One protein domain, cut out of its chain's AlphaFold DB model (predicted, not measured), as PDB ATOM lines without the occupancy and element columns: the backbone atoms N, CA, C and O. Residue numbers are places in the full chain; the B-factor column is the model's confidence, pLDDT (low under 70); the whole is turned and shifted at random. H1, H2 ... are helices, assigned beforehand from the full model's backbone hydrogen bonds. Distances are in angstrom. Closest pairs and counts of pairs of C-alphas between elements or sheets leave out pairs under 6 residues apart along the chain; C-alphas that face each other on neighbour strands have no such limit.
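What this domain is: This is residues 2 to 78 of the 447 residues of the protein "PIR Superfamily Protein" of Plasmodium ovale curtisi (UniProt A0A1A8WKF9). One long straight helix, H1, makes the long axis, and two shorter helices, H2 and H3, fold back on one side of it, so that the three make a loose triangle with H1 as its longest side. After H3 the last 20 residues, 59 to 78, form a winding tail with no named element that runs back toward the last residues of H1 and then turns round, while residues 2 to 8, of which 5 to 8 belong to H1, stick out at the other end. The printed part has 77 residues with three named helices, in the order H1, H2, H3, and no named strand; its class is all helix. The whole is only just compact, close to loose, with a radius of gyration of the C-alphas of 13.4 A, and it is elongated, spanning 45 by 23 by 21 A.

How they stand to each other: H1, residues 5 to 28, is the longest helix. H2, residues 36 to 46, touches H1, and H1 touches H2 with residues 23 to 27 alone; the closest C-alphas of the two helices are those of Tyr 23 and Ile 39, 6.8 A apart. H1 and H2 form a helical hairpin and run opposite ways at a steep tilt of 43 degrees. H3, residues 50 to 58, is close to H1 but not clearly touching it, the closest C-alphas being those of Cys 13 and Lys 58, 7.9 A apart. H1 and H3 run opposite ways at a steep tilt of 47 degrees. H2 and H3 are also close but not clearly touching, with the C-alphas of Phe 46 and Leu 52 the closest at 5.3 A, and their lines are only just about perpendicular, at 71 degrees. In H1, H2 and H3 every O i to N i+4 pair of the backbone is within hydrogen-bond range.

Where its parts are: H1, Lys 5 to Gln 28, measures 35.2 A from C-alpha 5 at (187.203, -36.662, 161.262) to C-alpha 28 at (163.861, -46.378, 136.729). H2, Lys 36 to Phe 46, is 15.5 A from first to last C-alpha. H3, Lys 50 to Lys 58, is 12.7 A long by the same measure and ends with C-alpha 58 at (186.057, -43.815, 151.287).

The domain as a whole: The two C-alphas farthest apart are those of Lys 2 and Asn 30, at 45.5 A. The printed part runs from residue 2 to residue 78 and has no cut. The link from H1 to H2 is short, with 7 residues, and the link from H2 to H3 is tight, with 3. The C-alphas of residues 59 to 78 lie 5 to 15 A from the mean of the C-alphas. The mean pLDDT of the printed part is 77.5, and 18 residues are under 70, namely 2 to 10, 30, 32, 48 to 49, 60 to 61, 71 and 77 to 78.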
ATOM      1  N   LYS A   2     188.479 -28.117 165.041       35.22
ATOM      2  CA  LYS A   2     188.374 -29.129 163.978       35.22
ATOM      3  C   LYS A   2     187.289 -30.111 164.410       35.22
ATOM      4  O   LYS A   2     187.413 -30.682 165.492       35.22
ATOM      5  N   GLU A   3     186.230 -30.256 163.618       37.19
ATOM      6  CA  GLU A   3     185.286 -31.357 163.808       37.19
ATOM      7  C   GLU A   3     186.050 -32.692 163.793       37.19
ATOM      8  O   GLU A   3     187.013 -32.840 163.029       37.19
ATOM      9  N   PRO A   4     185.673 -33.659 164.644       43.09
ATOM     10  CA  PRO A   4     186.299 -34.972 164.628       43.09
ATOM     11  C   PRO A   4     186.080 -35.619 163.252       43.09
ATOM     12  O   PRO A   4     184.954 -35.654 162.753       43.09
ATOM     13  N   LYS A   5     187.165 -36.118 162.637       51.91
ATOM     14  CA  LYS A   5     187.203 -36.662 161.262       51.91
ATOM     15  C   LYS A   5     186.077 -37.665 160.956       51.91
ATOM     16  O   LYS A   5     185.599 -37.696 159.825       51.91
ATOM     17  N   ASP A   6     185.618 -38.428 161.946       51.72
ATOM     18  CA  ASP A   6     184.536 -39.409 161.784       51.72
ATOM     19  C   ASP A   6     183.158 -38.779 161.545       51.72
ATOM     20  O   ASP A   6     182.363 -39.298 160.763       51.72
ATOM     21  N   LYS A   7     182.877 -37.614 162.141       51.75
ATOM     22  CA  LYS A   7     181.588 -36.926 161.964       51.75
ATOM     23  C   LYS A   7     181.468 -36.321 160.561       51.75
ATOM     24  O   LYS A   7     180.406 -36.363 159.946       51.75
ATOM     25  N   GLN A   8     182.590 -35.840 160.025       56.72
ATOM     26  CA  GLN A   8     182.687 -35.295 158.671       56.72
ATOM     27  C   GLN A   8     182.611 -36.400 157.598       56.72
ATOM     28  O   GLN A   8     181.959 -36.211 156.570       56.72
ATOM     29  N   LYS A   9     183.203 -37.578 157.863       57.50
ATOM     30  CA  LYS A   9     183.102 -38.769 156.999       57.50
ATOM     31  C   LYS A   9     181.653 -39.263 156.867       57.50
ATOM     32  O   LYS A   9     181.206 -39.522 155.752       57.50
ATOM     33  N   ASN A  10     180.902 -39.318 157.971       64.50
ATOM     34  CA  ASN A  10     179.500 -39.758 157.959       64.50
ATOM     35  C   ASN A  10     178.581 -38.828 157.153       64.50
ATOM     36  O   ASN A  10     177.733 -39.315 156.403       64.50
ATOM     37  N   ASN A  11     178.775 -37.509 157.234       76.25
ATOM     38  CA  ASN A  11     177.991 -36.557 156.439       76.25
ATOM     39  C   ASN A  11     178.291 -36.684 154.936       76.25
ATOM     40  O   ASN A  11     177.372 -36.644 154.120       76.25
ATOM     41  N   TYR A  12     179.560 -36.897 154.570       83.00
ATOM     42  CA  TYR A  12     179.968 -37.069 153.174       83.00
ATOM     43  C   TYR A  12     179.386 -38.341 152.541       83.00
ATOM     44  O   TYR A  12     178.779 -38.272 151.474       83.00
ATOM     45  N   CYS A  13     179.504 -39.492 153.209       82.25
ATOM     46  CA  CYS A  13     178.925 -40.737 152.699       82.25
ATOM     47  C   CYS A  13     177.389 -40.683 152.655       82.25
ATOM     48  O   CYS A  13     176.790 -41.215 151.725       82.25
ATOM     49  N   SER A  14     176.744 -39.995 153.604       84.50
ATOM     50  CA  SER A  14     175.286 -39.791 153.567       84.50
ATOM     51  C   SER A  14     174.858 -38.965 152.352       84.50
ATOM     52  O   SER A  14     173.881 -39.304 151.695       84.50
ATOM     53  N   TYR A  15     175.613 -37.916 152.008       88.94
ATOM     54  CA  TYR A  15     175.362 -37.137 150.796       88.94
ATOM     55  C   TYR A  15     175.542 -37.980 149.528       88.94
ATOM     56  O   TYR A  15     174.662 -37.994 148.670       88.94
ATOM     57  N   LEU A  16     176.646 -38.730 149.427       89.75
ATOM     58  CA  LEU A  16     176.878 -39.629 148.294       89.75
ATOM     59  C   LEU A  16     175.748 -40.643 148.131       89.75
ATOM     60  O   LEU A  16     175.306 -40.873 147.010       89.75
ATOM     61  N   LYS A  17     175.255 -41.211 149.236       86.81
ATOM     62  CA  LYS A  17     174.132 -42.146 149.213       86.81
ATOM     63  C   LYS A  17     172.926 -41.551 148.483       86.81
ATOM     64  O   LYS A  17     172.455 -42.152 147.526       86.81
ATOM     65  N   VAL A  18     172.505 -40.349 148.879       89.44
ATOM     66  CA  VAL A  18     171.355 -39.656 148.277       89.44
ATOM     67  C   VAL A  18     171.560 -39.434 146.779       89.44
ATOM     68  O   VAL A  18     170.655 -39.683 145.991       89.44
ATOM     69  N   ILE A  19     172.755 -39.003 146.364       92.06
ATOM     70  CA  ILE A  19     173.063 -38.750 144.948       92.06
ATOM     71  C   ILE A  19     172.978 -40.032 144.108       92.06
ATOM     72  O   ILE A  19     172.419 -40.028 143.012       92.06
ATOM     73  N   PHE A  20     173.514 -41.139 144.618       91.44
ATOM     74  CA  PHE A  20     173.508 -42.420 143.915       91.44
ATOM     75  C   PHE A  20     172.128 -43.103 143.932       91.44
ATOM     76  O   PHE A  20     171.759 -43.763 142.960       91.44
ATOM     77  N   GLU A  21     171.343 -42.930 144.999       88.69
ATOM     78  CA  GLU A  21     169.936 -43.353 145.049       88.69
ATOM     79  C   GLU A  21     169.085 -42.567 144.049       88.69
ATOM     80  O   GLU A  21     168.328 -43.170 143.292       88.69
ATOM     81  N   LEU A  22     169.284 -41.248 143.954       90.94
ATOM     82  CA  LEU A  22     168.599 -40.408 142.973       90.94
ATOM     83  C   LEU A  22     168.916 -40.847 141.538       90.94
ATOM     84  O   LEU A  22     168.009 -40.945 140.717       90.94
ATOM     85  N   TYR A  23     170.178 -41.175 141.234       91.00
ATOM     86  CA  TYR A  23     170.540 -41.767 139.940       91.00
ATOM     87  C   TYR A  23     169.717 -43.030 139.642       91.00
ATOM     88  O   TYR A  23     169.182 -43.171 138.542       91.00
ATOM     89  N   LYS A  24     169.570 -43.927 140.626       88.25
ATOM     90  CA  LYS A  24     168.777 -45.152 140.472       88.25
ATOM     91  C   LYS A  24     167.297 -44.883 140.252       88.25
ATOM     92  O   LYS A  24     166.678 -45.591 139.459       88.25
ATOM     93  N   GLU A  25     166.732 -43.898 140.938       88.81
ATOM     94  CA  GLU A  25     165.344 -43.484 140.735       88.81
ATOM     95  C   GLU A  25     165.138 -42.901 139.333       88.81
ATOM     96  O   GLU A  25     164.207 -43.311 138.639       88.81
ATOM     97  N   MET A  26     166.041 -42.022 138.879       89.19
ATOM     98  CA  MET A  26     166.010 -41.452 137.527       89.19
ATOM     99  C   MET A  26     166.102 -42.547 136.456       89.19
ATOM    100  O   MET A  26     165.291 -42.571 135.536       89.19
ATOM    101  N   GLU A  27     167.017 -43.510 136.602       86.50
ATOM    102  CA  GLU A  27     167.164 -44.656 135.686       86.50
ATOM    103  C   GLU A  27     165.891 -45.520 135.591       86.50
ATOM    104  O   GLU A  27     165.621 -46.117 134.551       86.50
ATOM    105  N   GLN A  28     165.090 -45.578 136.658       82.62
ATOM    106  CA  GLN A  28     163.861 -46.378 136.729       82.62
ATOM    107  C   GLN A  28     162.596 -45.636 136.304       82.62
ATOM    108  O   GLN A  28     161.536 -46.260 136.207       82.62
ATOM    109  N   THR A  29     162.658 -44.320 136.090       81.94
ATOM    110  CA  THR A  29     161.477 -43.584 135.638       81.94
ATOM    111  C   THR A  29     161.046 -44.033 134.241       81.94
ATOM    112  O   THR A  29     161.856 -44.205 133.337       81.94
ATOM    113  N   ASN A  30     159.734 -44.222 134.058       62.69
ATOM    114  CA  ASN A  30     159.138 -44.737 132.816       62.69
ATOM    115  C   ASN A  30     159.271 -43.781 131.610       62.69
ATOM    116  O   ASN A  30     158.826 -44.134 130.518       62.69
ATOM    117  N   ASP A  31     159.841 -42.587 131.798       75.75
ATOM    118  CA  ASP A  31     160.100 -41.622 130.732       75.75
ATOM    119  C   ASP A  31     161.615 -41.515 130.458       75.75
ATOM    120  O   ASP A  31     162.319 -40.769 131.146       75.75
ATOM    121  N   PRO A  32     162.129 -42.221 129.433       63.66
ATOM    122  CA  PRO A  32     163.550 -42.232 129.094       63.66
ATOM    123  C   PRO A  32     164.085 -40.880 128.588       63.66
ATOM    124  O   PRO A  32     165.287 -40.762 128.344       63.66
ATOM    125  N   HIS A  33     163.232 -39.866 128.401       74.12
ATOM    126  CA  HIS A  33     163.643 -38.543 127.935       74.12
ATOM    127  C   HIS A  33     163.782 -37.499 129.043       74.12
ATOM    128  O   HIS A  33     164.501 -36.527 128.831       74.12
ATOM    129  N   THR A  34     163.155 -37.690 130.209       86.81
ATOM    130  CA  THR A  34     163.122 -36.647 131.251       86.81
ATOM    131  C   THR A  34     164.496 -36.395 131.883       86.81
ATOM    132  O   THR A  34     164.842 -35.239 132.101       86.81
ATOM    133  N   TYR A  35     165.288 -37.444 132.140       88.00
ATOM    134  CA  TYR A  35     166.587 -37.344 132.834       88.00
ATOM    135  C   TYR A  35     167.772 -37.829 131.992       88.00
ATOM    136  O   TYR A  35     168.789 -38.290 132.518       88.00
ATOM    137  N   LYS A  36     167.620 -37.838 130.663       87.94
ATOM    138  CA  LYS A  36     168.600 -38.468 129.770       87.94
ATOM    139  C   LYS A  36     169.992 -37.847 129.921       87.94
ATOM    140  O   LYS A  36     170.975 -38.584 130.005       87.94
ATOM    141  N   ASP A  37     170.063 -36.520 129.971       89.44
ATOM    142  CA  ASP A  37     171.327 -35.783 130.016       89.44
ATOM    143  C   ASP A  37     172.026 -35.967 131.371       89.44
ATOM    144  O   ASP A  37     173.238 -36.187 131.425       89.44
ATOM    145  N   GLU A  38     171.269 -35.966 132.471       91.44
ATOM    146  CA  GLU A  38     171.769 -36.209 133.825       91.44
ATOM    147  C   GLU A  38     172.297 -37.638 133.987       91.44
ATOM    148  O   GLU A  38     173.379 -37.837 134.542       91.44
ATOM    149  N   ILE A  39     171.566 -38.635 133.474       90.50
ATOM    150  CA  ILE A  39     171.981 -40.043 133.498       90.50
ATOM    151  C   ILE A  39     173.254 -40.235 132.669       90.50
ATOM    152  O   ILE A  39     174.187 -40.903 133.126       90.50
ATOM    153  N   GLU A  40     173.326 -39.652 131.467       89.69
ATOM    154  CA  GLU A  40     174.513 -39.756 130.612       89.69
ATOM    155  C   GLU A  40     175.727 -39.077 131.259       89.69
ATOM    156  O   GLU A  40     176.821 -39.650 131.267       89.69
ATOM    157  N   LEU A  41     175.543 -37.898 131.861       90.88
ATOM    158  CA  LEU A  41     176.597 -37.195 132.589       90.88
ATOM    159  C   LEU A  41     177.084 -38.011 133.792       90.88
ATOM    160  O   LEU A  41     178.292 -38.164 133.982       90.88
ATOM    161  N   PHE A  42     176.161 -38.572 134.576       91.81
ATOM    162  CA  PHE A  42     176.495 -39.410 135.725       91.81
ATOM    163  C   PHE A  42     177.294 -40.647 135.299       91.81
ATOM    164  O   PHE A  42     178.355 -40.929 135.862       91.81
ATOM    165  N   ARG A  43     176.829 -41.356 134.259       89.06
ATOM    166  CA  ARG A  43     177.550 -42.494 133.678       89.06
ATOM    167  C   ARG A  43     178.929 -42.054 133.194       89.06
ATOM    168  O   ARG A  43     179.911 -42.676 133.561       89.06
ATOM    169  N   ARG A  44     179.060 -40.943 132.471       88.19
ATOM    170  CA  ARG A  44     180.369 -40.459 131.998       88.19
ATOM    171  C   ARG A  44     181.372 -40.221 133.134       88.19
ATOM    172  O   ARG A  44     182.548 -40.514 132.959       88.19
ATOM    173  N   ILE A  45     180.921 -39.702 134.277       87.19
ATOM    174  CA  ILE A  45     181.792 -39.415 135.427       87.19
ATOM    175  C   ILE A  45     182.210 -40.700 136.153       87.19
ATOM    176  O   ILE A  45     183.368 -40.844 136.535       87.19
ATOM    177  N   PHE A  46     181.276 -41.628 136.371       87.88
ATOM    178  CA  PHE A  46     181.485 -42.745 137.298       87.88
ATOM    179  C   PHE A  46     181.656 -44.118 136.623       87.88
ATOM    180  O   PHE A  46     182.112 -45.053 137.278       87.88
ATOM    181  N   PHE A  47     181.324 -44.268 135.338       77.06
ATOM    182  CA  PHE A  47     181.383 -45.552 134.624       77.06
ATOM    183  C   PHE A  47     182.821 -46.015 134.349       77.06
ATOM    184  O   PHE A  47     183.096 -47.210 134.416       77.06
ATOM    185  N   ASP A  48     183.765 -45.088 134.152       68.12
ATOM    186  CA  ASP A  48     185.192 -45.383 133.903       68.12
ATOM    187  C   ASP A  48     185.973 -45.856 135.158       68.12
ATOM    188  O   ASP A  48     187.207 -45.868 135.198       68.12
ATOM    189  N   ASN A  49     185.250 -46.326 136.182       67.50
ATOM    190  CA  ASN A  49     185.681 -47.043 137.390       67.50
ATOM    191  C   ASN A  49     186.647 -46.328 138.359       67.50
ATOM    192  O   ASN A  49     186.612 -46.645 139.544       67.50
ATOM    193  N   LYS A  50     187.491 -45.376 137.938       76.75
ATOM    194  CA  LYS A  50     188.506 -44.754 138.818       76.75
ATOM    195  C   LYS A  50     187.893 -43.928 139.951       76.75
ATOM    196  O   LYS A  50     188.153 -44.207 141.122       76.75
ATOM    197  N   GLU A  51     187.055 -42.952 139.620       83.12
ATOM    198  CA  GLU A  51     186.356 -42.111 140.594       83.12
ATOM    199  C   GLU A  51     185.420 -42.944 141.475       83.12
ATOM    200  O   GLU A  51     185.407 -42.779 142.693       83.12
ATOM    201  N   LEU A  52     184.690 -43.891 140.880       82.94
ATOM    202  CA  LEU A  52     183.784 -44.774 141.611       82.94
ATOM    203  C   LEU A  52     184.529 -45.638 142.638       82.94
ATOM    204  O   LEU A  52     184.098 -45.732 143.785       82.94
ATOM    205  N   HIS A  53     185.676 -46.206 142.257       77.81
ATOM    206  CA  HIS A  53     186.528 -46.985 143.154       77.81
ATOM    207  C   HIS A  53     187.070 -46.129 144.306       77.81
ATOM    208  O   HIS A  53     187.074 -46.566 145.456       77.81
ATOM    209  N   PHE A  54     187.497 -44.892 144.025       82.06
ATOM    210  CA  PHE A  54     187.939 -43.965 145.067       82.06
ATOM    211  C   PHE A  54     186.822 -43.661 146.074       82.06
ATOM    212  O   PHE A  54     187.048 -43.696 147.286       82.06
ATOM    213  N   LEU A  55     185.605 -43.393 145.590       85.50
ATOM    214  CA  LEU A  55     184.447 -43.160 146.453       85.50
ATOM    215  C   LEU A  55     184.091 -44.395 147.280       85.50
ATOM    216  O   LEU A  55     183.780 -44.269 148.462       85.50
ATOM    217  N   GLU A  56     184.178 -45.580 146.685       76.62
ATOM    218  CA  GLU A  56     183.909 -46.840 147.367       76.62
ATOM    219  C   GLU A  56     184.943 -47.139 148.462       76.62
ATOM    220  O   GLU A  56     184.580 -47.598 149.539       76.62
ATOM    221  N   GLU A  57     186.218 -46.798 148.261       75.19
ATOM    222  CA  GLU A  57     187.239 -46.918 149.310       75.19
ATOM    223  C   GLU A  57     186.948 -45.986 150.503       75.19
ATOM    224  O   GLU A  57     187.166 -46.340 151.666       75.19
ATOM    225  N   LYS A  58     186.427 -44.780 150.237       81.19
ATOM    226  CA  LYS A  58     186.057 -43.815 151.287       81.19
ATOM    227  C   LYS A  58     184.744 -44.168 151.983       81.19
ATOM    228  O   LYS A  58     184.640 -43.956 153.195       81.19
ATOM    229  N   CYS A  59     183.785 -44.703 151.235       77.00
ATOM    230  CA  CYS A  59     182.433 -45.039 151.668       77.00
ATOM    231  C   CYS A  59     182.075 -46.487 151.271       77.00
ATOM    232  O   CYS A  59     181.205 -46.700 150.421       77.00
ATOM    233  N   PRO A  60     182.714 -47.492 151.895       65.94
ATOM    234  CA  PRO A  60     182.581 -48.897 151.496       65.94
ATOM    235  C   PRO A  60     181.176 -49.468 151.716       65.94
ATOM    236  O   PRO A  60     180.799 -50.452 151.084       65.94
ATOM    237  N   ASP A  61     180.375 -48.840 152.577       67.81
ATOM    238  CA  ASP A  61     179.060 -49.347 152.973       67.81
ATOM    239  C   ASP A  61     177.932 -49.002 151.980       67.81
ATOM    240  O   ASP A  61     176.807 -49.466 152.155       67.81
ATOM    241  N   LEU A  62     178.214 -48.215 150.931       74.62
ATOM    242  CA  LEU A  62     177.201 -47.697 149.998       74.62
ATOM    243  C   LEU A  62     176.951 -48.572 148.757       74.62
ATOM    244  O   LEU A  62     176.137 -48.206 147.920       74.62
ATOM    245  N   CYS A  63     177.654 -49.699 148.598       77.19
ATOM    246  CA  CYS A  63     177.556 -50.580 147.422       77.19
ATOM    247  C   CYS A  63     177.716 -49.859 146.066       77.19
ATOM    248  O   CYS A  63     177.137 -50.294 145.071       77.19
ATOM    249  N   LEU A  64     178.496 -48.771 146.007       81.94
ATOM    250  CA  LEU A  64     178.587 -47.920 144.813       81.94
ATOM    251  C   LEU A  64     179.008 -48.705 143.563       81.94
ATOM    252  O   LEU A  64     178.509 -48.430 142.477       81.94
ATOM    253  N   GLY A  65     179.841 -49.742 143.712       74.06
ATOM    254  CA  GLY A  65     180.236 -50.620 142.606       74.06
ATOM    255  C   GLY A  65     179.091 -51.412 141.951       74.06
ATOM    256  O   GLY A  65     179.304 -52.028 140.912       74.06
ATOM    257  N   LEU A  66     177.883 -51.414 142.528       77.69
ATOM    258  CA  LEU A  66     176.692 -52.068 141.971       77.69
ATOM    259  C   LEU A  66     175.720 -51.084 141.296       77.69
ATOM    260  O   LEU A  66     174.719 -51.528 140.731       77.69
ATOM    261  N   VAL A  67     175.998 -49.772 141.319       84.25
ATOM    262  CA  VAL A  67     175.056 -48.733 140.862       84.25
ATOM    263  C   VAL A  67     174.673 -48.861 139.384       84.25
ATOM    264  O   VAL A  67     173.529 -48.616 139.028       84.25
ATOM    265  N   PHE A  68     175.581 -49.305 138.518       82.25
ATOM    266  CA  PHE A  68     175.314 -49.438 137.079       82.25
ATOM    267  C   PHE A  68     174.714 -50.783 136.681       82.25
ATOM    268  O   PHE A  68     174.555 -51.075 135.501       82.25
ATOM    269  N   SER A  69     174.396 -51.633 137.654       75.12
ATOM    270  CA  SER A  69     173.648 -52.846 137.371       75.12
ATOM    271  C   SER A  69     172.198 -52.473 137.087       75.12
ATOM    272  O   SER A  69     171.457 -52.149 138.018       75.12
ATOM    273  N   ASP A  70     171.770 -52.594 135.830       72.56
ATOM    274  CA  ASP A  70     170.370 -52.410 135.402       72.56
ATOM    275  C   ASP A  70     169.392 -53.361 136.132       72.56
ATOM    276  O   ASP A  70     168.172 -53.239 136.043       72.56
ATOM    277  N   LYS A  71     169.925 -54.342 136.871       67.06
ATOM    278  CA  LYS A  71     169.170 -55.390 137.557       67.06
ATOM    279  C   LYS A  71     168.643 -54.985 138.932       67.06
ATOM    280  O   LYS A  71     167.691 -55.591 139.423       67.06
ATOM    281  N   TYR A  72     169.259 -53.996 139.582       74.19
ATOM    282  CA  TYR A  72     168.895 -53.597 140.945       74.19
ATOM    283  C   TYR A  72     168.110 -52.291 140.946       74.19
ATOM    284  O   TYR A  72     168.569 -51.279 140.417       74.19
ATOM    285  N   LYS A  73     166.943 -52.321 141.602       75.88
ATOM    286  CA  LYS A  73     166.102 -51.136 141.828       75.88
ATOM    287  C   LYS A  73     166.630 -50.213 142.929       75.88
ATOM    288  O   LYS A  73     166.269 -49.048 142.992       75.88
ATOM    289  N   THR A  74     167.442 -50.734 143.837       78.38
ATOM    290  CA  THR A  74     168.053 -49.952 144.915       78.38
ATOM    291  C   THR A  74     169.558 -49.908 144.715       78.38
ATOM    292  O   THR A  74     170.122 -50.757 144.020       78.38
ATOM    293  N   LEU A  75     170.212 -48.926 145.336       77.12
ATOM    294  CA  LEU A  75     171.665 -48.788 145.293       77.12
ATOM    295  C   LEU A  75     172.366 -50.020 145.895       77.12
ATOM    296  O   LEU A  75     173.314 -50.552 145.321       77.12
ATOM    297  N   CYS A  76     171.839 -50.521 147.015       74.12
ATOM    298  CA  CYS A  76     172.292 -51.750 147.657       74.12
ATOM    299  C   CYS A  76     171.189 -52.835 147.598       74.12
ATOM    300  O   CYS A  76     170.146 -52.682 148.244       74.12
ATOM    301  N   PRO A  77     171.413 -54.003 146.959       69.12
ATOM    302  CA  PRO A  77     170.432 -55.105 146.926       69.12
ATOM    303  C   PRO A  77     170.207 -55.774 148.302       69.12
ATOM    304  O   PRO A  77     169.308 -56.604 148.497       69.12
ATOM    305  N   PHE A  78     171.014 -55.410 149.299       69.38
ATOM    306  CA  PHE A  78     170.961 -55.941 150.661       69.38
ATOM    307  C   PHE A  78     170.123 -55.090 151.631       69.38
ATOM    308  O   PHE A  78     169.884 -55.520 152.755       69.38
TER     309      PHE A  78